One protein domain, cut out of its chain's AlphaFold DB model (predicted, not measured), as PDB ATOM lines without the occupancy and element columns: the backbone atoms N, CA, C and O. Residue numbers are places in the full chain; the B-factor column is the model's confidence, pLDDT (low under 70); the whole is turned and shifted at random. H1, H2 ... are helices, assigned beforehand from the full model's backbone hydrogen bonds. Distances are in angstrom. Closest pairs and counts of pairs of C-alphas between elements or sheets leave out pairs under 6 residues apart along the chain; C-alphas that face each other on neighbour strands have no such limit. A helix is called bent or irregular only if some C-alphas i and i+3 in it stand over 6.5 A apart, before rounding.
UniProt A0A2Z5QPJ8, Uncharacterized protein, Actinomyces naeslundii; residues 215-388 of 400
ATOM      1  N   ALA A 215     206.221   1.237 173.949       86.12
ATOM      2  CA  ALA A 215     206.490   0.962 172.538       86.12
ATOM      3  C   ALA A 215     206.518   2.247 171.692       86.12
ATOM      4  O   ALA A 215     207.391   2.399 170.841       86.12
ATOM      5  N   LEU A 216     205.619   3.198 171.968       87.50
ATOM      6  CA  LEU A 216     205.642   4.518 171.341       87.50
ATOM      7  C   LEU A 216     206.916   5.289 171.709       87.50
ATOM      8  O   LEU A 216     207.570   5.822 170.820       87.50
ATOM      9  N   LEU A 217     207.291   5.340 172.993       87.81
ATOM     10  CA  LEU A 217     208.515   6.016 173.440       87.81
ATOM     11  C   LEU A 217     209.760   5.384 172.807       87.81
ATOM     12  O   LEU A 217     210.653   6.103 172.373       87.81
ATOM     13  N   PHE A 218     209.797   4.055 172.694       92.31
ATOM     14  CA  PHE A 218     210.864   3.321 172.014       92.31
ATOM     15  C   PHE A 218     210.954   3.674 170.523       92.31
ATOM     16  O   PHE A 218     212.037   3.971 170.016       92.31
ATOM     17  N   MET A 219     209.816   3.692 169.824       91.94
ATOM     18  CA  MET A 219     209.748   4.089 168.418       91.94
ATOM     19  C   MET A 219     210.219   5.538 168.232       91.94
ATOM     20  O   MET A 219     211.066   5.802 167.380       91.94
ATOM     21  N   LEU A 220     209.722   6.468 169.055       91.69
ATOM     22  CA  LEU A 220     210.130   7.875 169.019       91.69
ATOM     23  C   LEU A 220     211.614   8.046 169.334       91.69
ATOM     24  O   LEU A 220     212.260   8.878 168.712       91.69
ATOM     25  N   SER A 221     212.165   7.249 170.247       92.25
ATOM     26  CA  SER A 221     213.595   7.262 170.548       92.25
ATOM     27  C   SER A 221     214.440   6.797 169.366       92.25
ATOM     28  O   SER A 221     215.448   7.418 169.037       92.25
ATOM     29  N   SER A 222     213.993   5.742 168.682       90.69
ATOM     30  CA  SER A 222     214.677   5.194 167.505       90.69
ATOM     31  C   SER A 222     214.684   6.189 166.344       90.69
ATOM     32  O   SER A 222     215.709   6.396 165.708       90.69
ATOM     33  N   ILE A 223     213.556   6.860 166.087       89.75
ATOM     34  CA  ILE A 223     213.477   7.932 165.079       89.75
ATOM     35  C   ILE A 223     214.273   9.155 165.545       89.75
ATOM     36  O   ILE A 223     214.889   9.862 164.750       89.75
ATOM     37  N   GLY A 224     214.232   9.432 166.844       83.12
ATOM     38  CA  GLY A 224     214.689  10.692 167.384       83.12
ATOM     39  C   GLY A 224     216.182  10.813 167.610       83.12
ATOM     40  O   GLY A 224     216.681  11.932 167.693       83.12
ATOM     41  N   MET A 225     216.905   9.695 167.629       87.88
ATOM     42  CA  MET A 225     218.351   9.689 167.843       87.88
ATOM     43  C   MET A 225     219.141  10.465 166.783       87.88
ATOM     44  O   MET A 225     220.257  10.877 167.060       87.88
ATOM     45  N   PHE A 226     218.593  10.707 165.586       87.19
ATOM     46  CA  PHE A 226     219.286  11.498 164.561       87.19
ATOM     47  C   PHE A 226     219.228  13.001 164.826       87.19
ATOM     48  O   PHE A 226     220.128  13.726 164.417       87.19
ATOM     49  N   ARG A 227     218.155  13.463 165.480       88.81
ATOM     50  CA  ARG A 227     217.903  14.868 165.831       88.81
ATOM     51  C   ARG A 227     217.360  14.944 167.265       88.81
ATOM     52  O   ARG A 227     216.199  15.327 167.459       88.81
ATOM     53  N   PRO A 228     218.168  14.566 168.272       84.81
ATOM     54  CA  PRO A 228     217.744  14.454 169.671       84.81
ATOM     55  C   PRO A 228     217.118  15.746 170.206       84.81
ATOM     56  O   PRO A 228     216.091  15.718 170.880       84.81
ATOM     57  N   ALA A 229     217.673  16.893 169.823       85.94
ATOM     58  CA  ALA A 229     217.209  18.210 170.232       85.94
ATOM     59  C   ALA A 229     215.784  18.538 169.749       85.94
ATOM     60  O   ALA A 229     214.928  18.942 170.537       85.94
ATOM     61  N   TRP A 230     215.490  18.304 168.466       87.44
ATOM     62  CA  TRP A 230     214.132  18.448 167.929       87.44
ATOM     63  C   TRP A 230     213.149  17.495 168.599       87.44
ATOM     64  O   TRP A 230     211.995  17.843 168.836       87.44
ATOM     65  N   MET A 231     213.608  16.297 168.936       90.88
ATOM     66  CA  MET A 231     212.766  15.273 169.544       90.88
ATOM     67  C   MET A 231     212.448  15.570 170.999       90.88
ATOM     68  O   MET A 231     211.330  15.304 171.435       90.88
ATOM     69  N   ALA A 232     213.361  16.220 171.719       87.56
ATOM     70  CA  ALA A 232     213.082  16.790 173.029       87.56
ATOM     71  C   ALA A 232     211.954  17.842 172.952       87.56
ATOM     72  O   ALA A 232     211.010  17.805 173.745       87.56
ATOM     73  N   ILE A 233     211.985  18.724 171.940       87.19
ATOM     74  CA  ILE A 233     210.932  19.729 171.701       87.19
ATOM     75  C   ILE A 233     209.597  19.054 171.356       87.19
ATOM     76  O   ILE A 233     208.570  19.361 171.965       87.19
ATOM     77  N   ILE A 234     209.593  18.104 170.415       89.94
ATOM     78  CA  ILE A 234     208.387  17.357 170.023       89.94
ATOM     79  C   ILE A 234     207.815  16.597 171.227       89.94
ATOM     80  O   ILE A 234     206.609  16.648 171.466       89.94
ATOM     81  N   GLY A 235     208.665  15.948 172.024       85.69
ATOM     82  CA  GLY A 235     208.282  15.267 173.258       85.69
ATOM     83  C   GLY A 235     207.617  16.207 174.265       85.69
ATOM     84  O   GLY A 235     206.571  15.872 174.822       85.69
ATOM     85  N   ALA A 236     208.156  17.416 174.450       86.00
ATOM     86  CA  ALA A 236     207.555  18.434 175.309       86.00
ATOM     87  C   ALA A 236     206.172  18.882 174.805       86.00
ATOM     88  O   ALA A 236     205.226  18.965 175.595       86.00
ATOM     89  N   ILE A 237     206.029  19.110 173.495       87.00
ATOM     90  CA  ILE A 237     204.751  19.475 172.867       87.00
ATOM     91  C   ILE A 237     203.733  18.343 173.033       87.00
ATOM     92  O   ILE A 237     202.612  18.583 173.485       87.00
ATOM     93  N   LEU A 238     204.118  17.100 172.735       86.81
ATOM     94  CA  LEU A 238     203.263  15.926 172.905       86.81
ATOM     95  C   LEU A 238     202.829  15.757 174.364       86.81
ATOM     96  O   LEU A 238     201.653  15.504 174.622       86.81
ATOM     97  N   SER A 239     203.732  15.966 175.326       84.31
ATOM     98  CA  SER A 239     203.397  15.939 176.753       84.31
ATOM     99  C   SER A 239     202.441  17.063 177.154       84.31
ATOM    100  O   SER A 239     201.534  16.831 177.963       84.31
ATOM    101  N   ALA A 240     202.593  18.262 176.584       85.06
ATOM    102  CA  ALA A 240     201.662  19.361 176.802       85.06
ATOM    103  C   ALA A 240     200.271  19.001 176.259       85.06
ATOM    104  O   ALA A 240     199.299  19.085 177.011       85.06
ATOM    105  N   VAL A 241     200.172  18.514 175.017       85.31
ATOM    106  CA  VAL A 241     198.911  18.104 174.372       85.31
ATOM    107  C   VAL A 241     198.250  16.939 175.111       85.31
ATOM    108  O   VAL A 241     197.081  17.011 175.480       85.31
ATOM    109  N   ALA A 242     198.982  15.872 175.416       83.69
ATOM    110  CA  ALA A 242     198.429  14.762 176.185       83.69
ATOM    111  C   ALA A 242     197.989  15.221 177.591       83.69
ATOM    112  O   ALA A 242     196.954  14.788 178.097       83.69
ATOM    113  N   GLY A 243     198.706  16.162 178.210       82.00
ATOM    114  CA  GLY A 243     198.315  16.747 179.490       82.00
ATOM    115  C   GLY A 243     197.092  17.672 179.425       82.00
ATOM    116  O   GLY A 243     196.373  17.762 180.425       82.00
ATOM    117  N   THR A 244     196.811  18.334 178.294       81.12
ATOM    118  CA  THR A 244     195.568  19.109 178.119       81.12
ATOM    119  C   THR A 244     194.380  18.169 178.017       81.12
ATOM    120  O   THR A 244     193.402  18.343 178.745       81.12
ATOM    121  N   VAL A 245     194.502  17.123 177.194       80.31
ATOM    122  CA  VAL A 245     193.461  16.110 177.000       80.31
ATOM    123  C   VAL A 245     193.123  15.430 178.324       80.31
ATOM    124  O   VAL A 245     191.950  15.331 178.673       80.31
ATOM    125  N   GLY A 246     194.128  15.030 179.111       79.69
ATOM    126  CA  GLY A 246     193.900  14.416 180.420       79.69
ATOM    127  C   GLY A 246     193.124  15.318 181.385       79.69
ATOM    128  O   GLY A 246     192.140  14.883 181.980       79.69
ATOM    129  N   ARG A 247     193.506  16.598 181.486       80.00
ATOM    130  CA  ARG A 247     192.830  17.573 182.365       80.00
ATOM    131  C   ARG A 247     191.403  17.882 181.912       80.00
ATOM    132  O   ARG A 247     190.514  18.036 182.746       80.00
ATOM    133  N   ALA A 248     191.178  17.938 180.604       78.88
ATOM    134  CA  ALA A 248     189.868  18.198 180.023       78.88
ATOM    135  C   ALA A 248     188.883  17.040 180.299       78.88
ATOM    136  O   ALA A 248     187.719  17.270 180.644       78.88
ATOM    137  N   GLN A 249     189.358  15.790 180.239       77.62
ATOM    138  CA  GLN A 249     188.557  14.613 180.595       77.62
ATOM    139  C   GLN A 249     188.315  14.498 182.107       77.62
ATOM    140  O   GLN A 249     187.189  14.202 182.516       77.62
ATOM    141  N   ASP A 250     189.317  14.799 182.939       76.88
ATOM    142  CA  ASP A 250     189.163  14.815 184.401       76.88
ATOM    143  C   ASP A 250     188.088  15.832 184.834       76.88
ATOM    144  O   ASP A 250     187.222  15.512 185.652       76.88
ATOM    145  N   ALA A 251     188.067  17.020 184.218       75.75
ATOM    146  CA  ALA A 251     187.044  18.035 184.471       75.75
ATOM    147  C   ALA A 251     185.635  17.584 184.040       75.75
ATOM    148  O   ALA A 251     184.659  17.809 184.761       75.75
ATOM    149  N   ARG A 252     185.508  16.905 182.891       73.94
ATOM    150  CA  ARG A 252     184.229  16.324 182.443       73.94
ATOM    151  C   ARG A 252     183.721  15.257 183.400       73.94
ATOM    152  O   ARG A 252     182.546  15.274 183.758       73.94
ATOM    153  N   ARG A 253     184.591  14.338 183.819       78.75
ATOM    154  CA  ARG A 253     184.243  13.277 184.769       78.75
ATOM    155  C   ARG A 253     183.789  13.871 186.097       78.75
ATOM    156  O   ARG A 253     182.735  13.492 186.592       78.75
ATOM    157  N   TRP A 254     184.542  14.828 186.632       78.88
ATOM    158  CA  TRP A 254     184.206  15.497 187.885       78.88
ATOM    159  C   TRP A 254     182.828  16.171 187.838       78.88
ATOM    160  O   TRP A 254     181.994  15.933 188.708       78.88
ATOM    161  N   ASN A 255     182.539  16.920 186.771       76.50
ATOM    162  CA  ASN A 255     181.246  17.588 186.606       76.50
ATOM    163  C   ASN A 255     180.075  16.603 186.488       76.50
ATOM    164  O   ASN A 255     178.991  16.872 187.003       76.50
ATOM    165  N   ARG A 256     180.288  15.454 185.838       80.25
ATOM    166  CA  ARG A 256     179.275  14.394 185.715       80.25
ATOM    167  C   ARG A 256     179.033  13.668 187.033       80.25
ATOM    168  O   ARG A 256     177.891  13.345 187.333       80.25
ATOM    169  N   LEU A 257     180.082  13.462 187.834       78.31
ATOM    170  CA  LEU A 257     179.966  12.890 189.178       78.31
ATOM    171  C   LEU A 257     179.197  13.824 190.119       78.31
ATOM    172  O   LEU A 257     178.309  13.364 190.822       78.31
ATOM    173  N   GLN A 258     179.483  15.129 190.081       77.00
ATOM    174  CA  GLN A 258     178.765  16.114 190.897       77.00
ATOM    175  C   GLN A 258     177.283  16.241 190.521       77.00
ATOM    176  O   GLN A 258     176.454  16.503 191.386       77.00
ATOM    177  N   ARG A 259     176.942  16.071 189.238       74.75
ATOM    178  CA  ARG A 259     175.563  16.204 188.738       74.75
ATOM    179  C   ARG A 259     174.801  14.879 188.641       74.75
ATOM    180  O   ARG A 259     173.625  14.900 188.301       74.75
ATOM    181  N   GLY A 260     175.455  13.741 188.874       76.00
ATOM    182  CA  GLY A 260     174.854  12.410 188.736       76.00
ATOM    183  C   GLY A 260     174.449  12.019 187.305       76.00
ATOM    184  O   GLY A 260     173.703  11.060 187.129       76.00
ATOM    185  N   GLY A 261     174.913  12.737 186.275       71.44
ATOM    186  CA  GLY A 261     174.475  12.529 184.892       71.44
ATOM    187  C   GLY A 261     175.258  13.335 183.853       71.44
ATOM    188  O   GLY A 261     176.126  14.145 184.181       71.44
ATOM    189  N   THR A 262     174.966  13.098 182.572       76.62
ATOM    190  CA  THR A 262     175.613  13.770 181.430       76.62
ATOM    191  C   THR A 262     174.793  14.964 180.941       76.62
ATOM    192  O   THR A 262     173.584  14.832 180.774       76.62
ATOM    193  N   SER A 263     175.436  16.099 180.640       74.44
ATOM    194  CA  SER A 263     174.772  17.276 180.053       74.44
ATOM    195  C   SER A 263     175.272  17.555 178.626       74.44
ATOM    196  O   SER A 263     176.476  17.458 178.383       74.44
ATOM    197  N   PRO A 264     174.405  18.001 177.692       68.88
ATOM    198  CA  PRO A 264     174.829  18.472 176.367       68.88
ATOM    199  C   PRO A 264     175.839  19.634 176.428       68.88
ATOM    200  O   PRO A 264     176.709  19.758 175.569       68.88
ATOM    201  N   SER A 265     175.777  20.451 177.487       73.38
ATOM    202  CA  SER A 265     176.666  21.606 177.699       73.38
ATOM    203  C   SER A 265     178.091  21.244 178.153       73.38
ATOM    204  O   SER A 265     178.962  22.118 178.204       73.38
ATOM    205  N   ASP A 266     178.361  19.970 178.462       69.44
ATOM    206  CA  ASP A 266     179.676  19.506 178.922       69.44
ATOM    207  C   ASP A 266     180.762  19.693 177.852       69.44
ATOM    208  O   ASP A 266     181.933  19.901 178.176       69.44
ATOM    209  N   ASN A 267     180.387  19.617 176.569       71.25
ATOM    210  CA  ASN A 267     181.327  19.795 175.466       71.25
ATOM    211  C   ASN A 267     181.745  21.267 175.346       71.25
ATOM    212  O   ASN A 267     182.935  21.565 175.411       71.25
ATOM    213  N   SER A 268     180.777  22.183 175.284       74.75
ATOM    214  CA  SER A 268     181.014  23.624 175.122       74.75
ATOM    215  C   SER A 268     181.799  24.225 176.290       74.75
ATOM    216  O   SER A 268     182.731  24.996 176.081       74.75
ATOM    217  N   ARG A 269     181.492  23.817 177.529       72.00
ATOM    218  CA  ARG A 269     182.238  24.265 178.720       72.00
ATOM    219  C   ARG A 269     183.672  23.738 178.749       72.00
ATOM    220  O   ARG A 269     184.564  24.437 179.219       72.00
ATOM    221  N   MET A 270     183.904  22.528 178.236       78.25
ATOM    222  CA  MET A 270     185.261  21.993 178.119       78.25
ATOM    223  C   MET A 270     186.074  22.767 177.075       78.25
ATOM    224  O   MET A 270     187.227  23.104 177.334       78.25
ATOM    225  N   TRP A 271     185.469  23.095 175.929       78.12
ATOM    226  CA  TRP A 271     186.110  23.904 174.888       78.12
ATOM    227  C   TRP A 271     186.450  25.314 175.377       78.12
ATOM    228  O   TRP A 271     187.585  25.751 175.220       78.12
ATOM    229  N   ALA A 272     185.528  25.971 176.084       82.75
ATOM    230  CA  ALA A 272     185.767  27.294 176.662       82.75
ATOM    231  C   ALA A 272     186.943  27.319 177.662       82.75
ATOM    232  O   ALA A 272     187.659  28.309 177.757       82.75
ATOM    233  N   MET A 273     187.180  26.215 178.376       81.25
ATOM    234  CA  MET A 273     188.292  26.079 179.326       81.25
ATOM    235  C   MET A 273     189.573  25.503 178.702       81.25
ATOM    236  O   MET A 273     190.590  25.381 179.385       81.25
ATOM    237  N   THR A 274     189.564  25.156 177.410       82.50
ATOM    238  CA  THR A 274     190.715  24.543 176.723       82.50
ATOM    239  C   THR A 274     191.974  25.415 176.750       82.50
ATOM    240  O   THR A 274     193.031  24.864 177.073       82.50
ATOM    241  N   PRO A 275     191.909  26.747 176.536       81.94
ATOM    242  CA  PRO A 275     193.086  27.608 176.675       81.94
ATOM    243  C   PRO A 275     193.702  27.529 178.077       81.94
ATOM    244  O   PRO A 275     194.918  27.446 178.232       81.94
ATOM    245  N   TRP A 276     192.863  27.450 179.113       85.31
ATOM    246  CA  TRP A 276     193.319  27.329 180.495       85.31
ATOM    247  C   TRP A 276     193.960  25.965 180.790       85.31
ATOM    248  O   TRP A 276     195.000  25.884 181.453       85.31
ATOM    249  N   TYR A 277     193.389  24.878 180.260       83.88
ATOM    250  CA  TYR A 277     194.003  23.551 180.352       83.88
ATOM    251  C   TYR A 277     195.349  23.494 179.627       83.88
ATOM    252  O   TYR A 277     196.264  22.833 180.123       83.88
ATOM    253  N   LEU A 278     195.485  24.211 178.506       84.81
ATOM    254  CA  LEU A 278     196.734  24.350 177.763       84.81
ATOM    255  C   LEU A 278     197.802  25.043 178.588       84.81
ATOM    256  O   LEU A 278     198.852  24.446 178.787       84.81
ATOM    257  N   VAL A 279     197.517  26.213 179.157       85.75
ATOM    258  CA  VAL A 279     198.477  26.939 180.005       85.75
ATOM    259  C   VAL A 279     198.952  26.070 181.170       85.75
ATOM    260  O   VAL A 279     200.153  25.894 181.377       85.75
ATOM    261  N   ARG A 280     198.025  25.440 181.900       83.25
ATOM    262  CA  ARG A 280     198.383  24.581 183.040       83.25
ATOM    263  C   ARG A 280     199.197  23.356 182.618       83.25
ATOM    264  O   ARG A 280     200.061  22.901 183.367       83.25
ATOM    265  N   SER A 281     198.905  22.803 181.442       83.44
ATOM    266  CA  SER A 281     199.665  21.683 180.894       83.44
ATOM    267  C   SER A 281     201.044  22.112 180.408       83.44
ATOM    268  O   SER A 281     202.010  21.422 180.705       83.44
ATOM    269  N   ALA A 282     201.155  23.265 179.751       83.50
ATOM    270  CA  ALA A 282     202.409  23.824 179.263       83.50
ATOM    271  C   ALA A 282     203.372  24.141 180.411       83.50
ATOM    272  O   ALA A 282     204.532  23.758 180.340       83.50
ATOM    273  N   ILE A 283     202.890  24.734 181.511       85.06
ATOM    274  CA  ILE A 283     203.711  24.983 182.710       85.06
ATOM    275  C   ILE A 283     204.245  23.659 183.274       85.06
ATOM    276  O   ILE A 283     205.438  23.508 183.528       85.06
ATOM    277  N   SER A 284     203.363  22.669 183.433       84.31
ATOM    278  CA  SER A 284     203.745  21.347 183.936       84.31
ATOM    279  C   SER A 284     204.713  20.618 182.998       84.31
ATOM    280  O   SER A 284     205.634  19.960 183.475       84.31
ATOM    281  N   ALA A 285     204.496  20.709 181.685       84.69
ATOM    282  CA  ALA A 285     205.356  20.119 180.669       84.69
ATOM    283  C   ALA A 285     206.713  20.827 180.616       84.69
ATOM    284  O   ALA A 285     207.721  20.154 180.464       84.69
ATOM    285  N   GLY A 286     206.755  22.145 180.832       83.94
ATOM    286  CA  GLY A 286     207.985  22.929 180.924       83.94
ATOM    287  C   GLY A 286     208.873  22.483 182.085       83.94
ATOM    288  O   GLY A 286     210.046  22.193 181.876       83.94
ATOM    289  N   PHE A 287     208.322  22.322 183.293       85.81
ATOM    290  CA  PHE A 287     209.096  21.782 184.421       85.81
ATOM    291  C   PHE A 287     209.578  20.347 184.173       85.81
ATOM    292  O   PHE A 287     210.723  20.020 184.486       85.81
ATOM    293  N   ALA A 288     208.730  19.495 183.588       86.50
ATOM    294  CA  ALA A 288     209.116  18.133 183.225       86.50
ATOM    295  C   ALA A 288     210.228  18.117 182.165       86.50
ATOM    296  O   ALA A 288     211.164  17.331 182.273       86.50
ATOM    297  N   PHE A 289     210.144  19.016 181.183       87.06
ATOM    298  CA  PHE A 289     211.145  19.203 180.142       87.06
ATOM    299  C   PHE A 289     212.481  19.659 180.722       87.06
ATOM    300  O   PHE A 289     213.498  19.074 180.383       87.06
ATOM    301  N   LEU A 290     212.498  20.633 181.638       89.44
ATOM    302  CA  LEU A 290     213.737  21.078 182.288       89.44
ATOM    303  C   LEU A 290     214.399  19.952 183.090       89.44
ATOM    304  O   LEU A 290     215.613  19.778 183.024       89.44
ATOM    305  N   LEU A 291     213.605  19.152 183.808       90.12
ATOM    306  CA  LEU A 291     214.109  18.007 184.568       90.12
ATOM    307  C   LEU A 291     214.666  16.919 183.639       90.12
ATOM    308  O   LEU A 291     215.749  16.386 183.884       90.12
ATOM    309  N   ALA A 292     213.961  16.621 182.547       89.12
ATOM    310  CA  ALA A 292     214.419  15.685 181.529       89.12
ATOM    311  C   ALA A 292     215.677  16.190 180.811       89.12
ATOM    312  O   ALA A 292     216.626  15.431 180.659       89.12
ATOM    313  N   ALA A 293     215.730  17.470 180.439       88.75
ATOM    314  CA  ALA A 293     216.882  18.091 179.792       88.75
ATOM    315  C   ALA A 293     218.110  18.087 180.711       88.75
ATOM    316  O   ALA A 293     219.193  17.716 180.273       88.75
ATOM    317  N   GLY A 294     217.940  18.412 181.998       89.69
ATOM    318  CA  GLY A 294     219.016  18.321 182.986       89.69
ATOM    319  C   GLY A 294     219.530  16.889 183.162       89.69
ATOM    320  O   GLY A 294     220.735  16.671 183.227       89.69
ATOM    321  N   THR A 295     218.630  15.901 183.164       91.12
ATOM    322  CA  THR A 295     219.006  14.482 183.268       91.12
ATOM    323  C   THR A 295     219.753  14.003 182.019       91.12
ATOM    324  O   THR A 295     220.795  13.363 182.141       91.12
ATOM    325  N   SER A 296     219.276  14.358 180.821       88.31
ATOM    326  CA  SER A 296     219.950  14.070 179.547       88.31
ATOM    327  C   SER A 296     221.320  14.747 179.459       88.31
ATOM    328  O   SER A 296     222.290  14.117 179.049       88.31
ATOM    329  N   PHE A 297     221.432  15.996 179.919       88.25
ATOM    330  CA  PHE A 297     222.704  16.713 179.972       88.25
ATOM    331  C   PHE A 297     223.709  16.024 180.900       88.25
ATOM    332  O   PHE A 297     224.864  15.837 180.522       88.25
ATOM    333  N   LEU A 298     223.281  15.601 182.095       90.81
ATOM    334  CA  LEU A 298     224.139  14.844 183.010       90.81
ATOM    335  C   LEU A 298     224.558  13.501 182.405       90.81
ATOM    336  O   LEU A 298     225.722  13.129 182.522       90.81
ATOM    337  N   PHE A 299     223.656  12.810 181.708       91.62
ATOM    338  CA  PHE A 299     223.979  11.583 180.983       91.62
ATOM    339  C   PHE A 299     225.052  11.823 179.907       91.62
ATOM    340  O   PHE A 299     226.101  11.180 179.937       91.62
ATOM    341  N   LEU A 300     224.870  12.804 179.019       88.00
ATOM    342  CA  LEU A 300     225.890  13.154 178.023       88.00
ATOM    343  C   LEU A 300     227.216  13.554 178.677       88.00
ATOM    344  O   LEU A 300     228.280  13.139 178.224       88.00
ATOM    345  N   ARG A 301     227.163  14.309 179.780       87.75
ATOM    346  CA  ARG A 301     228.351  14.690 180.549       87.75
ATOM    347  C   ARG A 301     229.088  13.465 181.083       87.75
ATOM    348  O   ARG A 301     230.309  13.427 180.976       87.75
ATOM    349  N   THR A 302     228.372  12.470 181.613       87.69
ATOM    350  CA  THR A 302     228.985  11.212 182.070       87.69
ATOM    351  C   THR A 302     229.625  10.431 180.932       87.69
ATOM    352  O   THR A 302     230.711   9.894 181.118       87.69
ATOM    353  N   ILE A 303     229.011  10.426 179.744       86.56
ATOM    354  CA  ILE A 303     229.581   9.773 178.563       86.56
ATOM    355  C   ILE A 303     230.836  10.504 178.084       86.56
ATOM    356  O   ILE A 303     231.829   9.852 177.792       86.56
ATOM    357  N   PHE A 304     230.829  11.837 178.066       81.44
ATOM    358  CA  PHE A 304     231.990  12.644 177.680       81.44
ATOM    359  C   PHE A 304     233.170  12.496 178.649       81.44
ATOM    360  O   PHE A 304     234.319  12.649 178.264       81.44
ATOM    361  N   TRP A 305     232.888  12.226 179.925       83.00
ATOM    362  CA  TRP A 305     233.912  11.939 180.935       83.00
ATOM    363  C   TRP A 305     234.381  10.485 180.902       83.00
ATOM    364  O   TRP A 305     235.337  10.131 181.587       83.00
ATOM    365  N   SER A 306     233.689   9.643 180.141       81.06
ATOM    366  CA  SER A 306     234.020   8.241 179.967       81.06
ATOM    367  C   SER A 306     234.748   8.017 178.650       81.06
ATOM    368  O   SER A 306     234.530   8.713 177.663       81.06
ATOM    369  N   ASP A 307     235.510   6.936 178.608       80.62
ATOM    370  CA  ASP A 307     236.194   6.458 177.408       80.62
ATOM    371  C   ASP A 307     235.220   5.995 176.291       80.62
ATOM    372  O   ASP A 307     235.616   5.729 175.164       80.62
ATOM    373  N   PHE A 308     233.909   5.901 176.564       78.00
ATOM    374  CA  PHE A 308     232.927   5.318 175.639       78.00
ATOM    375  C   PHE A 308     232.794   6.083 174.310       78.00
ATOM    376  O   PHE A 308     232.600   5.465 173.258       78.00
ATOM    377  N   GLY A 309     232.896   7.415 174.360       70.75
ATOM    378  CA  GLY A 309     232.789   8.293 173.191       70.75
ATOM    379  C   GLY A 309     234.078   8.422 172.377       70.75
ATOM    380  O   GLY A 309     234.047   8.998 171.289       70.75
ATOM    381  N   GLU A 310     235.200   7.897 172.872       77.62
ATOM    382  CA  GLU A 310     236.497   8.055 172.223       77.62
ATOM    383  C   GLU A 310     236.742   6.997 171.140       77.62
ATOM    384  O   GLU A 310     236.416   5.808 171.271       77.62
ATOM    385  N   LYS A 311     237.365   7.446 170.042       72.38
ATOM    386  CA  LYS A 311     237.752   6.582 168.918       72.38
ATOM    387  C   LYS A 311     238.753   5.501 169.337       72.38
ATOM    388  O   LYS A 311     238.632   4.370 168.875       72.38
ATOM    389  N   ASP A 312     239.662   5.831 170.255       76.12
ATOM    390  CA  ASP A 312     240.744   4.954 170.717       76.12
ATOM    391  C   ASP A 312     240.401   4.285 172.059       76.12
ATOM    392  O   ASP A 312     241.292   3.946 172.834       76.12
ATOM    393  N   SER A 313     239.104   4.095 172.335       78.56
ATOM    394  CA  SER A 313     238.653   3.533 173.606       78.56
ATOM    395  C   SER A 313     239.272   2.170 173.895       78.56
ATOM    396  O   SER A 313     239.075   1.206 173.147       78.56
ATOM    397  N   VAL A 314     239.937   2.075 175.042       77.25
ATOM    398  CA  VAL A 314     240.556   0.848 175.547       77.25
ATOM    399  C   VAL A 314     239.484  -0.147 175.989       77.25
ATOM    400  O   VAL A 314     239.614  -1.347 175.760       77.25
ATOM    401  N   ALA A 315     238.400   0.346 176.596       77.31
ATOM    402  CA  ALA A 315     237.328  -0.503 177.114       77.31
ATOM    403  C   ALA A 315     236.335  -0.960 176.029       77.31
ATOM    404  O   ALA A 315     235.764  -2.046 176.138       77.31
ATOM    405  N   PHE A 316     236.121  -0.152 174.985       77.81
ATOM    406  CA  PHE A 316     235.055  -0.382 174.002       77.81
ATOM    407  C   PHE A 316     235.539  -0.544 172.565       77.81
ATOM    408  O   PHE A 316     234.696  -0.687 171.681       77.81
ATOM    409  N   GLY A 317     236.855  -0.578 172.321       73.56
ATOM    410  CA  GLY A 317     237.495  -0.671 170.998       73.56
ATOM    411  C   GLY A 317     236.917  -1.717 170.033       73.56
ATOM    412  O   GLY A 317     236.977  -1.526 168.823       73.56
ATOM    413  N   SER A 318     236.287  -2.780 170.548       83.75
ATOM    414  CA  SER A 318     235.601  -3.816 169.761       83.75
ATOM    415  C   SER A 318     234.299  -3.356 169.090       83.75
ATOM    416  O   SER A 318     233.885  -3.947 168.094       83.75
ATOM    417  N   ILE A 319     233.641  -2.314 169.609       84.06
ATOM    418  CA  ILE A 319     232.407  -1.754 169.047       84.06
ATOM    419  C   ILE A 319     232.776  -0.602 168.101       84.06
ATOM    420  O   ILE A 319     233.446   0.333 168.550       84.06
ATOM    421  N   PRO A 320     232.313  -0.593 166.838       85.69
ATOM    422  CA  PRO A 320     232.570   0.511 165.916       85.69
ATOM    423  C   PRO A 320     232.084   1.861 166.464       85.69
ATOM    424  O   PRO A 320     230.972   1.954 166.990       85.69
ATOM    425  N   LEU A 321     232.879   2.923 166.282       82.19
ATOM    426  CA  LEU A 321     232.543   4.281 166.731       82.19
ATOM    427  C   LEU A 321     231.135   4.742 166.281       82.19
ATOM    428  O   LEU A 321     230.402   5.255 167.128       82.19
ATOM    429  N   PRO A 322     230.683   4.503 165.028       83.81
ATOM    430  CA  PRO A 322     229.330   4.884 164.613       83.81
ATOM    431  C   PRO A 322     228.228   4.212 165.442       83.81
ATOM    432  O   PRO A 322     227.275   4.870 165.853       83.81
ATOM    433  N   VAL A 323     228.375   2.919 165.755       86.75
ATOM    434  CA  VAL A 323     227.401   2.162 166.561       86.75
ATOM    435  C   VAL A 323     227.312   2.736 167.974       86.75
ATOM    436  O   VAL A 323     226.213   2.889 168.510       86.75
ATOM    437  N   ARG A 324     228.452   3.119 168.565       86.88
ATOM    438  CA  ARG A 324     228.474   3.769 169.882       86.88
ATOM    439  C   ARG A 324     227.769   5.119 169.849       86.88
ATOM    440  O   ARG A 324     226.931   5.365 170.708       86.88
ATOM    441  N   ILE A 325     228.032   5.943 168.832       86.06
ATOM    442  CA  ILE A 325     227.379   7.248 168.652       86.06
ATOM    443  C   ILE A 325     225.854   7.087 168.559       86.06
ATOM    444  O   ILE A 325     225.133   7.732 169.321       86.06
ATOM    445  N   TYR A 326     225.348   6.185 167.710       88.50
ATOM    446  CA  TYR A 326     223.905   5.911 167.633       88.50
ATOM    447  C   TYR A 326     223.329   5.445 168.971       88.50
ATOM    448  O   TYR A 326     222.243   5.872 169.359       88.50
ATOM    449  N   THR A 327     224.071   4.612 169.702       88.56
ATOM    450  CA  THR A 327     223.650   4.103 171.011       88.56
ATOM    451  C   THR A 327     223.557   5.219 172.056       88.56
ATOM    452  O   THR A 327     222.583   5.252 172.806       88.56
ATOM    453  N   ILE A 328     224.513   6.157 172.087       89.69
ATOM    454  CA  ILE A 328     224.501   7.311 173.007       89.69
ATOM    455  C   ILE A 328     223.245   8.147 172.777       89.69
ATOM    456  O   ILE A 328     222.482   8.369 173.715       89.69
ATOM    457  N   PHE A 329     223.000   8.563 171.533       89.31
ATOM    458  CA  PHE A 329     221.867   9.428 171.213       89.31
ATOM    459  C   PHE A 329     220.519   8.716 171.352       89.31
ATOM    460  O   PHE A 329     219.545   9.321 171.798       89.31
ATOM    461  N   PHE A 330     220.447   7.420 171.042       91.50
ATOM    462  CA  PHE A 330     219.257   6.622 171.325       91.50
ATOM    463  C   PHE A 330     218.960   6.570 172.827       91.50
ATOM    464  O   PHE A 330     217.827   6.817 173.234       91.50
ATOM    465  N   LEU A 331     219.960   6.273 173.663       92.50
ATOM    466  CA  LEU A 331     219.784   6.219 175.116       92.50
ATOM    467  C   LEU A 331     219.440   7.589 175.699       92.50
ATOM    468  O   LEU A 331     218.596   7.673 176.588       92.50
ATOM    469  N   GLU A 332     220.039   8.657 175.177       90.00
ATOM    470  CA  GLU A 332     219.749  10.027 175.588       90.00
ATOM    471  C   GLU A 332     218.277  10.390 175.340       90.00
ATOM    472  O   GLU A 332     217.594  10.854 176.258       90.00
ATOM    473  N   VAL A 333     217.765  10.143 174.126       91.00
ATOM    474  CA  VAL A 333     216.365  10.425 173.773       91.00
ATOM    475  C   VAL A 333     215.415   9.516 174.553       91.00
ATOM    476  O   VAL A 333     214.405   9.994 175.077       91.00
ATOM    477  N   ALA A 334     215.743   8.228 174.703       93.31
ATOM    478  CA  ALA A 334     214.948   7.285 175.485       93.31
ATOM    479  C   ALA A 334     214.830   7.742 176.941       93.31
ATOM    480  O   ALA A 334     213.727   7.779 177.490       93.31
ATOM    481  N   LEU A 335     215.952   8.129 177.554       92.88
ATOM    482  CA  LEU A 335     216.007   8.640 178.917       92.88
ATOM    483  C   LEU A 335     215.200   9.932 179.047       92.88
ATOM    484  O   LEU A 335     214.392  10.050 179.966       92.88
ATOM    485  N   HIS A 336     215.354  10.866 178.106       90.31
ATOM    486  CA  HIS A 336     214.618  12.127 178.094       90.31
ATOM    487  C   HIS A 336     213.100  11.898 178.097       90.31
ATOM    488  O   HIS A 336     212.372  12.410 178.953       90.31
ATOM    489  N   LEU A 337     212.622  11.076 177.162       89.19
ATOM    490  CA  LEU A 337     211.210  10.735 177.017       89.19
ATOM    491  C   LEU A 337     210.679   9.936 178.214       89.19
ATOM    492  O   LEU A 337     209.549  10.157 178.657       89.19
ATOM    493  N   LEU A 338     211.492   9.035 178.769       89.31
ATOM    494  CA  LEU A 338     211.141   8.268 179.958       89.31
ATOM    495  C   LEU A 338     210.995   9.178 181.179       89.31
ATOM    496  O   LEU A 338     210.023   9.046 181.920       89.31
ATOM    497  N   VAL A 339     211.915  10.120 181.380       87.75
ATOM    498  CA  VAL A 339     211.844  11.097 182.472       87.75
ATOM    499  C   VAL A 339     210.611  11.982 182.308       87.75
ATOM    500  O   VAL A 339     209.813  12.072 183.241       87.75
ATOM    501  N   LEU A 340     210.385  12.539 181.111       86.06
ATOM    502  CA  LEU A 340     209.166  13.285 180.761       86.06
ATOM    503  C   LEU A 340     207.893  12.505 181.109       86.06
ATOM    504  O   LEU A 340     206.938  13.068 181.646       86.06
ATOM    505  N   TRP A 341     207.887  11.202 180.830       83.81
ATOM    506  CA  TRP A 341     206.773  10.322 181.150       83.81
ATOM    507  C   TRP A 341     206.640  10.072 182.659       83.81
ATOM    508  O   TRP A 341     205.525  10.105 183.188       83.81
ATOM    509  N   LEU A 342     207.746   9.839 183.374       85.06
ATOM    510  CA  LEU A 342     207.774   9.426 184.782       85.06
ATOM    511  C   LEU A 342     207.596  10.562 185.798       85.06
ATOM    512  O   LEU A 342     207.219  10.277 186.939       85.06
ATOM    513  N   VAL A 343     207.768  11.820 185.392       80.31
ATOM    514  CA  VAL A 343     207.608  12.994 186.261       80.31
ATOM    515  C   VAL A 343     206.266  12.938 187.036       80.31
ATOM    516  O   VAL A 343     205.208  12.780 186.413       80.31
ATOM    517  N   PRO A 344     206.266  13.076 188.384       58.62
ATOM    518  CA  PRO A 344     205.067  12.919 189.229       58.62
ATOM    519  C   PRO A 344     203.890  13.827 188.845       58.62
ATOM    520  O   PRO A 344     202.721  13.479 188.998       58.62
ATOM    521  N   TRP A 345     204.207  14.988 188.281       65.75
ATOM    522  CA  TRP A 345     203.281  16.029 187.842       65.75
ATOM    523  C   TRP A 345     202.626  15.706 186.479       65.75
ATOM    524  O   TRP A 345     201.678  16.373 186.065       65.75
ATOM    525  N   GLY A 346     203.086  14.648 185.799       66.06
ATOM    526  CA  GLY A 346     202.602  14.168 184.501       66.06
ATOM    527  C   GLY A 346     201.416  13.198 184.569       66.06
ATOM    528  O   GLY A 346     201.052  12.610 183.554       66.06
ATOM    529  N   THR A 347     200.782  13.000 185.729       70.81
ATOM    530  CA  THR A 347     199.635  12.076 185.880       70.81
ATOM    531  C   THR A 347     198.504  12.357 184.887       70.81
ATOM    532  O   THR A 347     197.982  11.426 184.269       70.81
ATOM    533  N   ALA A 348     198.175  13.632 184.666       69.12
ATOM    534  CA  ALA A 348     197.209  14.036 183.647       69.12
ATOM    535  C   ALA A 348     197.681  13.682 182.226       69.12
ATOM    536  O   ALA A 348     196.901  13.166 181.433       69.12
ATOM    537  N   THR A 349     198.966  13.881 181.919       74.56
ATOM    538  CA  THR A 349     199.577  13.515 180.632       74.56
ATOM    539  C   THR A 349     199.483  12.013 180.371       74.56
ATOM    540  O   THR A 349     199.122  11.605 179.269       74.56
ATOM    541  N   ARG A 350     199.679  11.170 181.397       78.06
ATOM    542  CA  ARG A 350     199.530   9.712 181.250       78.06
ATOM    543  C   ARG A 350     198.094   9.280 180.981       78.06
ATOM    544  O   ARG A 350     197.859   8.399 180.157       78.06
ATOM    545  N   ARG A 351     197.130   9.915 181.654       73.31
ATOM    546  CA  ARG A 351     195.694   9.671 181.438       73.31
ATOM    547  C   ARG A 351     195.247  10.127 180.050       73.31
ATOM    548  O   ARG A 351     194.550   9.386 179.363       73.31
ATOM    549  N   GLY A 352     195.681  11.309 179.612       71.81
ATOM    550  CA  GLY A 352     195.367  11.827 178.281       71.81
ATOM    551  C   GLY A 352     196.004  11.013 177.157       71.81
ATOM    552  O   GLY A 352     195.323  10.704 176.185       71.81
ATOM    553  N   GLY A 353     197.251  10.563 177.319       66.62
ATOM    554  CA  GLY A 353     197.906   9.667 176.360       66.62
ATOM    555  C   GLY A 353     197.165   8.337 176.183       66.62
ATOM    556  O   GLY A 353     196.931   7.903 175.055       66.62
ATOM    557  N   ALA A 354     196.704   7.725 177.280       71.25
ATOM    558  CA  ALA A 354     195.891   6.508 177.218       71.25
ATOM    559  C   ALA A 354     194.546   6.732 176.496       71.25
ATOM    560  O   ALA A 354     194.092   5.871 175.745       71.25
ATOM    561  N   HIS A 355     193.927   7.903 176.676       67.81
ATOM    562  CA  HIS A 355     192.708   8.273 175.955       67.81
ATOM    563  C   HIS A 355     192.927   8.478 174.459       67.81
ATOM    564  O   HIS A 355     192.115   8.003 173.669       67.81
ATOM    565  N   ILE A 356     194.003   9.165 174.069       71.56
ATOM    566  CA  ILE A 356     194.338   9.389 172.659       71.56
ATOM    567  C   ILE A 356     194.526   8.037 171.962       71.56
ATOM    568  O   ILE A 356     193.907   7.791 170.932       71.56
ATOM    569  N   LEU A 357     195.274   7.115 172.578       68.56
ATOM    570  CA  LEU A 357     195.494   5.774 172.034       68.56
ATOM    571  C   LEU A 357     194.190   4.961 171.906       68.56
ATOM    572  O   LEU A 357     193.986   4.252 170.922       68.56
ATOM    573  N   ASN A 358     193.282   5.091 172.880       71.44
ATOM    574  CA  ASN A 358     191.985   4.412 172.856       71.44
ATOM    575  C   ASN A 358     191.064   4.907 171.733       71.44
ATOM    576  O   ASN A 358     190.268   4.118 171.230       71.44
ATOM    577  N   SER A 359     191.164   6.180 171.344       69.50
ATOM    578  CA  SER A 359     190.353   6.751 170.261       69.50
ATOM    579  C   SER A 359     190.720   6.181 168.893       69.50
ATOM    580  O   SER A 359     189.842   6.015 168.053       69.50
ATOM    581  N   PHE A 360     191.995   5.845 168.672       63.56
ATOM    582  CA  PHE A 360     192.451   5.293 167.396       63.56
ATOM    583  C   PHE A 360     192.148   3.800 167.244       63.56
ATOM    584  O   PHE A 360     192.013   3.323 166.120       63.56
ATOM    585  N   ILE A 361     192.037   3.044 168.346       63.75
ATOM    586  CA  ILE A 361     191.896   1.584 168.280       63.75
ATOM    587  C   ILE A 361     190.906   1.059 169.321       63.75
ATOM    588  O   ILE A 361     191.172   0.996 170.526       63.75
ATOM    589  N   SER A 362     189.763   0.593 168.819       63.78
ATOM    590  CA  SER A 362     188.679   0.039 169.639       63.78
ATOM    591  C   SER A 362     188.822  -1.465 169.935       63.78
ATOM    592  O   SER A 362     188.103  -1.961 170.795       63.78
ATOM    593  N   SER A 363     189.729  -2.195 169.263       76.12
ATOM    594  CA  SER A 363     189.882  -3.657 169.400       76.12
ATOM    595  C   SER A 363     191.171  -4.081 170.121       76.12
ATOM    596  O   SER A 363     192.236  -3.492 169.926       76.12
ATOM    597  N   ASP A 364     191.094  -5.143 170.929       75.62
ATOM    598  CA  ASP A 364     192.243  -5.682 171.678       75.62
ATOM    599  C   ASP A 364     193.342  -6.241 170.761       75.62
ATOM    600  O   ASP A 364     194.532  -6.023 171.004       75.62
ATOM    601  N   ASN A 365     192.956  -6.884 169.654       79.69
ATOM    602  CA  ASN A 365     193.898  -7.385 168.648       79.69
ATOM    603  C   ASN A 365     194.577  -6.242 167.879       79.69
ATOM    604  O   ASN A 365     195.787  -6.279 167.673       79.69
ATOM    605  N   GLY A 366     193.837  -5.180 167.534       79.44
ATOM    606  CA  GLY A 366     194.414  -3.996 166.893       79.44
ATOM    607  C   GLY A 366     195.465  -3.319 167.773       79.44
ATOM    608  O   GLY A 366     196.493  -2.864 167.279       79.44
ATOM    609  N   ARG A 367     195.260  -3.316 169.097       78.50
ATOM    610  CA  ARG A 367     196.217  -2.748 170.058       78.50
ATOM    611  C   ARG A 367     197.510  -3.546 170.111       78.50
ATOM    612  O   ARG A 367     198.579  -2.948 170.089       78.50
ATOM    613  N   ARG A 368     197.426  -4.880 170.168       82.19
ATOM    614  CA  ARG A 368     198.616  -5.747 170.132       82.19
ATOM    615  C   ARG A 368     199.385  -5.565 168.827       82.19
ATOM    616  O   ARG A 368     200.597  -5.387 168.872       82.19
ATOM    617  N   ASN A 369     198.680  -5.507 167.698       85.31
ATOM    618  CA  ASN A 369     199.302  -5.279 166.395       85.31
ATOM    619  C   ASN A 369     199.987  -3.911 166.319       85.31
ATOM    620  O   ASN A 369     201.097  -3.834 165.807       85.31
ATOM    621  N   LEU A 370     199.391  -2.853 166.883       85.00
ATOM    622  CA  LEU A 370     200.040  -1.540 166.961       85.00
ATOM    623  C   LEU A 370     201.323  -1.586 167.799       85.00
ATOM    624  O   LEU A 370     202.333  -1.032 167.380       85.00
ATOM    625  N   VAL A 371     201.307  -2.257 168.955       87.00
ATOM    626  CA  VAL A 371     202.508  -2.398 169.798       87.00
ATOM    627  C   VAL A 371     203.623  -3.106 169.035       87.00
ATOM    628  O   VAL A 371     204.753  -2.626 169.017       87.00
ATOM    629  N   VAL A 372     203.298  -4.216 168.371       89.12
ATOM    630  CA  VAL A 372     204.265  -4.977 167.570       89.12
ATOM    631  C   VAL A 372     204.765  -4.154 166.385       89.12
ATOM    632  O   VAL A 372     205.963  -4.141 166.135       89.12
ATOM    633  N   ALA A 373     203.890  -3.417 165.698       89.31
ATOM    634  CA  ALA A 373     204.278  -2.547 164.593       89.31
ATOM    635  C   ALA A 373     205.229  -1.430 165.053       89.31
ATOM    636  O   ALA A 373     206.260  -1.219 164.425       89.31
ATOM    637  N   MET A 374     204.938  -0.759 166.173       91.75
ATOM    638  CA  MET A 374     205.813   0.277 166.741       91.75
ATOM    639  C   MET A 374     207.184  -0.277 167.138       91.75
ATOM    640  O   MET A 374     208.207   0.335 166.827       91.75
ATOM    641  N   LEU A 375     207.213  -1.448 167.785       92.94
ATOM    642  CA  LEU A 375     208.460  -2.142 168.110       92.94
ATOM    643  C   LEU A 375     209.228  -2.533 166.845       92.94
ATOM    644  O   LEU A 375     210.432  -2.314 166.778       92.94
ATOM    645  N   GLY A 376     208.533  -3.061 165.835       92.75
ATOM    646  CA  GLY A 376     209.113  -3.432 164.550       92.75
ATOM    647  C   GLY A 376     209.741  -2.238 163.836       92.75
ATOM    648  O   GLY A 376     210.888  -2.323 163.416       92.75
ATOM    649  N   ILE A 377     209.041  -1.101 163.773       92.19
ATOM    650  CA  ILE A 377     209.569   0.129 163.166       92.19
ATOM    651  C   ILE A 377     210.822   0.604 163.911       92.19
ATOM    652  O   ILE A 377     211.835   0.883 163.274       92.19
ATOM    653  N   GLY A 378     210.785   0.654 165.248       90.25
ATOM    654  CA  GLY A 378     211.956   1.042 166.039       90.25
ATOM    655  C   GLY A 378     213.146   0.097 165.833       90.25
ATOM    656  O   GLY A 378     214.263   0.552 165.602       90.25
ATOM    657  N   ALA A 379     212.902  -1.216 165.819       92.94
ATOM    658  CA  ALA A 379     213.937  -2.221 165.591       92.94
ATOM    659  C   ALA A 379     214.557  -2.122 164.187       92.94
ATOM    660  O   ALA A 379     215.776  -2.168 164.061       92.94
ATOM    661  N   VAL A 380     213.740  -1.935 163.144       93.50
ATOM    662  CA  VAL A 380     214.221  -1.750 161.765       93.50
ATOM    663  C   VAL A 380     215.123  -0.522 161.674       93.50
ATOM    664  O   VAL A 380     216.214  -0.617 161.120       93.50
ATOM    665  N   ILE A 381     214.723   0.606 162.270       91.31
ATOM    666  CA  ILE A 381     215.541   1.828 162.277       91.31
ATOM    667  C   ILE A 381     216.893   1.580 162.956       91.31
ATOM    668  O   ILE A 381     217.921   1.945 162.393       91.31
ATOM    669  N   LEU A 382     216.915   0.912 164.116       89.62
ATOM    670  CA  LEU A 382     218.165   0.582 164.809       89.62
ATOM    671  C   LEU A 382     219.072  -0.329 163.972       89.62
ATOM    672  O   LEU A 382     220.274  -0.085 163.899       89.62
ATOM    673  N   ILE A 383     218.508  -1.338 163.303       91.00
ATOM    674  CA  ILE A 383     219.266  -2.229 162.413       91.00
ATOM    675  C   ILE A 383     219.888  -1.431 161.261       91.00
ATOM    676  O   ILE A 383     221.081  -1.576 160.999       91.00
ATOM    677  N   LEU A 384     219.116  -0.557 160.606       90.12
ATOM    678  CA  LEU A 384     219.623   0.294 159.523       90.12
ATOM    679  C   LEU A 384     220.731   1.237 160.013       90.12
ATOM    680  O   LEU A 384     221.720   1.451 159.312       90.12
ATOM    681  N   SER A 385     220.601   1.781 161.222       87.56
ATOM    682  CA  SER A 385     221.623   2.640 161.824       87.56
ATOM    683  C   SER A 385     222.906   1.899 162.149       87.56
ATOM    684  O   SER A 385     223.985   2.387 161.830       87.56
ATOM    685  N   PHE A 386     222.812   0.705 162.729       86.44
ATOM    686  CA  PHE A 386     223.993  -0.108 163.024       86.44
ATOM    687  C   PHE A 386     224.660  -0.651 161.759       86.44
ATOM    688  O   PHE A 386     225.872  -0.846 161.755       86.44
ATOM    689  N   ALA A 387     223.902  -0.804 160.671       87.69
ATOM    690  CA  ALA A 387     224.437  -1.082 159.341       87.69
ATOM    691  C   ALA A 387     225.121   0.135 158.679       87.69
ATOM    692  O   ALA A 387     225.679  -0.005 157.595       87.69
ATOM    693  N   GLY A 388     225.082   1.324 159.295       80.62
ATOM    694  CA  GLY A 388     225.685   2.544 158.748       80.62
ATOM    695  C   GLY A 388     224.914   3.159 157.576       80.62
ATOM    696  O   GLY A 388     225.467   3.970 156.841       80.62
TER     697      GLY A 388
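AT A GLANCE: This is residues 215 to 388 of the 400 residues of an uncharacterized protein of Actinomyces naeslundii (UniProt A0A2Z5QPJ8). Picture a long stack of helices: H4 runs along one side, H2 and H5 lie along it, overlapping each other only in part, and H6 crosses H2 nearly at right angles toward H7, which runs along the long axis with short H1 between it and H5. The 174 printed residues, with seven named helices, H1 to H7, and no named strand, are all helix by class; H2, H4 and H5 form an up-and-down bundle, each running against the one before. The whole is loose, with a radius of gyration of the C-alphas of 19.9 A, and spans 68 by 36 by 20 A.

IN THESE COORDINATES: Find C-alpha 215 at (206.490, 0.962, 172.538), where H1, residues 215 to 224, begins its 13.7 A. H2, residues 228 to 259, runs 46.3 A; H3, residues 266 to 272, 10.1 A; H4, residues 274 to 304, 43.0 A; H5, residues 321 to 342, 31.1 A. H6, residues 344 to 360, 26.3 A, is irregular: C-alphas 345 and 348 are 7.6 A apart. H7, residues 364 to 386, runs 33.4 A to C-alpha 386 at (223.993, -0.108, 163.024).

HOW THE PARTS SIT: Look at the closest C-alphas: H1 touches H7 at Met 219 and Gly 378, 4.5 A, and H5 at Ser 221 and Ala 334, 5.1 A. H2 touches H4 at Ala 240 and Ser 281, 5.1 A, and, about perpendicular at 85 degrees, H6 at Gly 243 and Thr 349, 3.7 A. H3 touches H2 at Met 270 and Ala 248, 6.3 A. H4 and H5 form a hairpin, closest at Ala 292 and His 336, 4.9 A. H6 and H7 are near each other. Each O i to N i+4 pair is within hydrogen-bond range except in H6, 10 of 13.

THE WHOLE: The farthest C-alphas, Gly 260 and Asp 312, are 68.7 A apart. The printed part has no cut; the H4 to H5 link is long, 16 residues. Confidence is under 70 in 13 residues, among them 359 to 362.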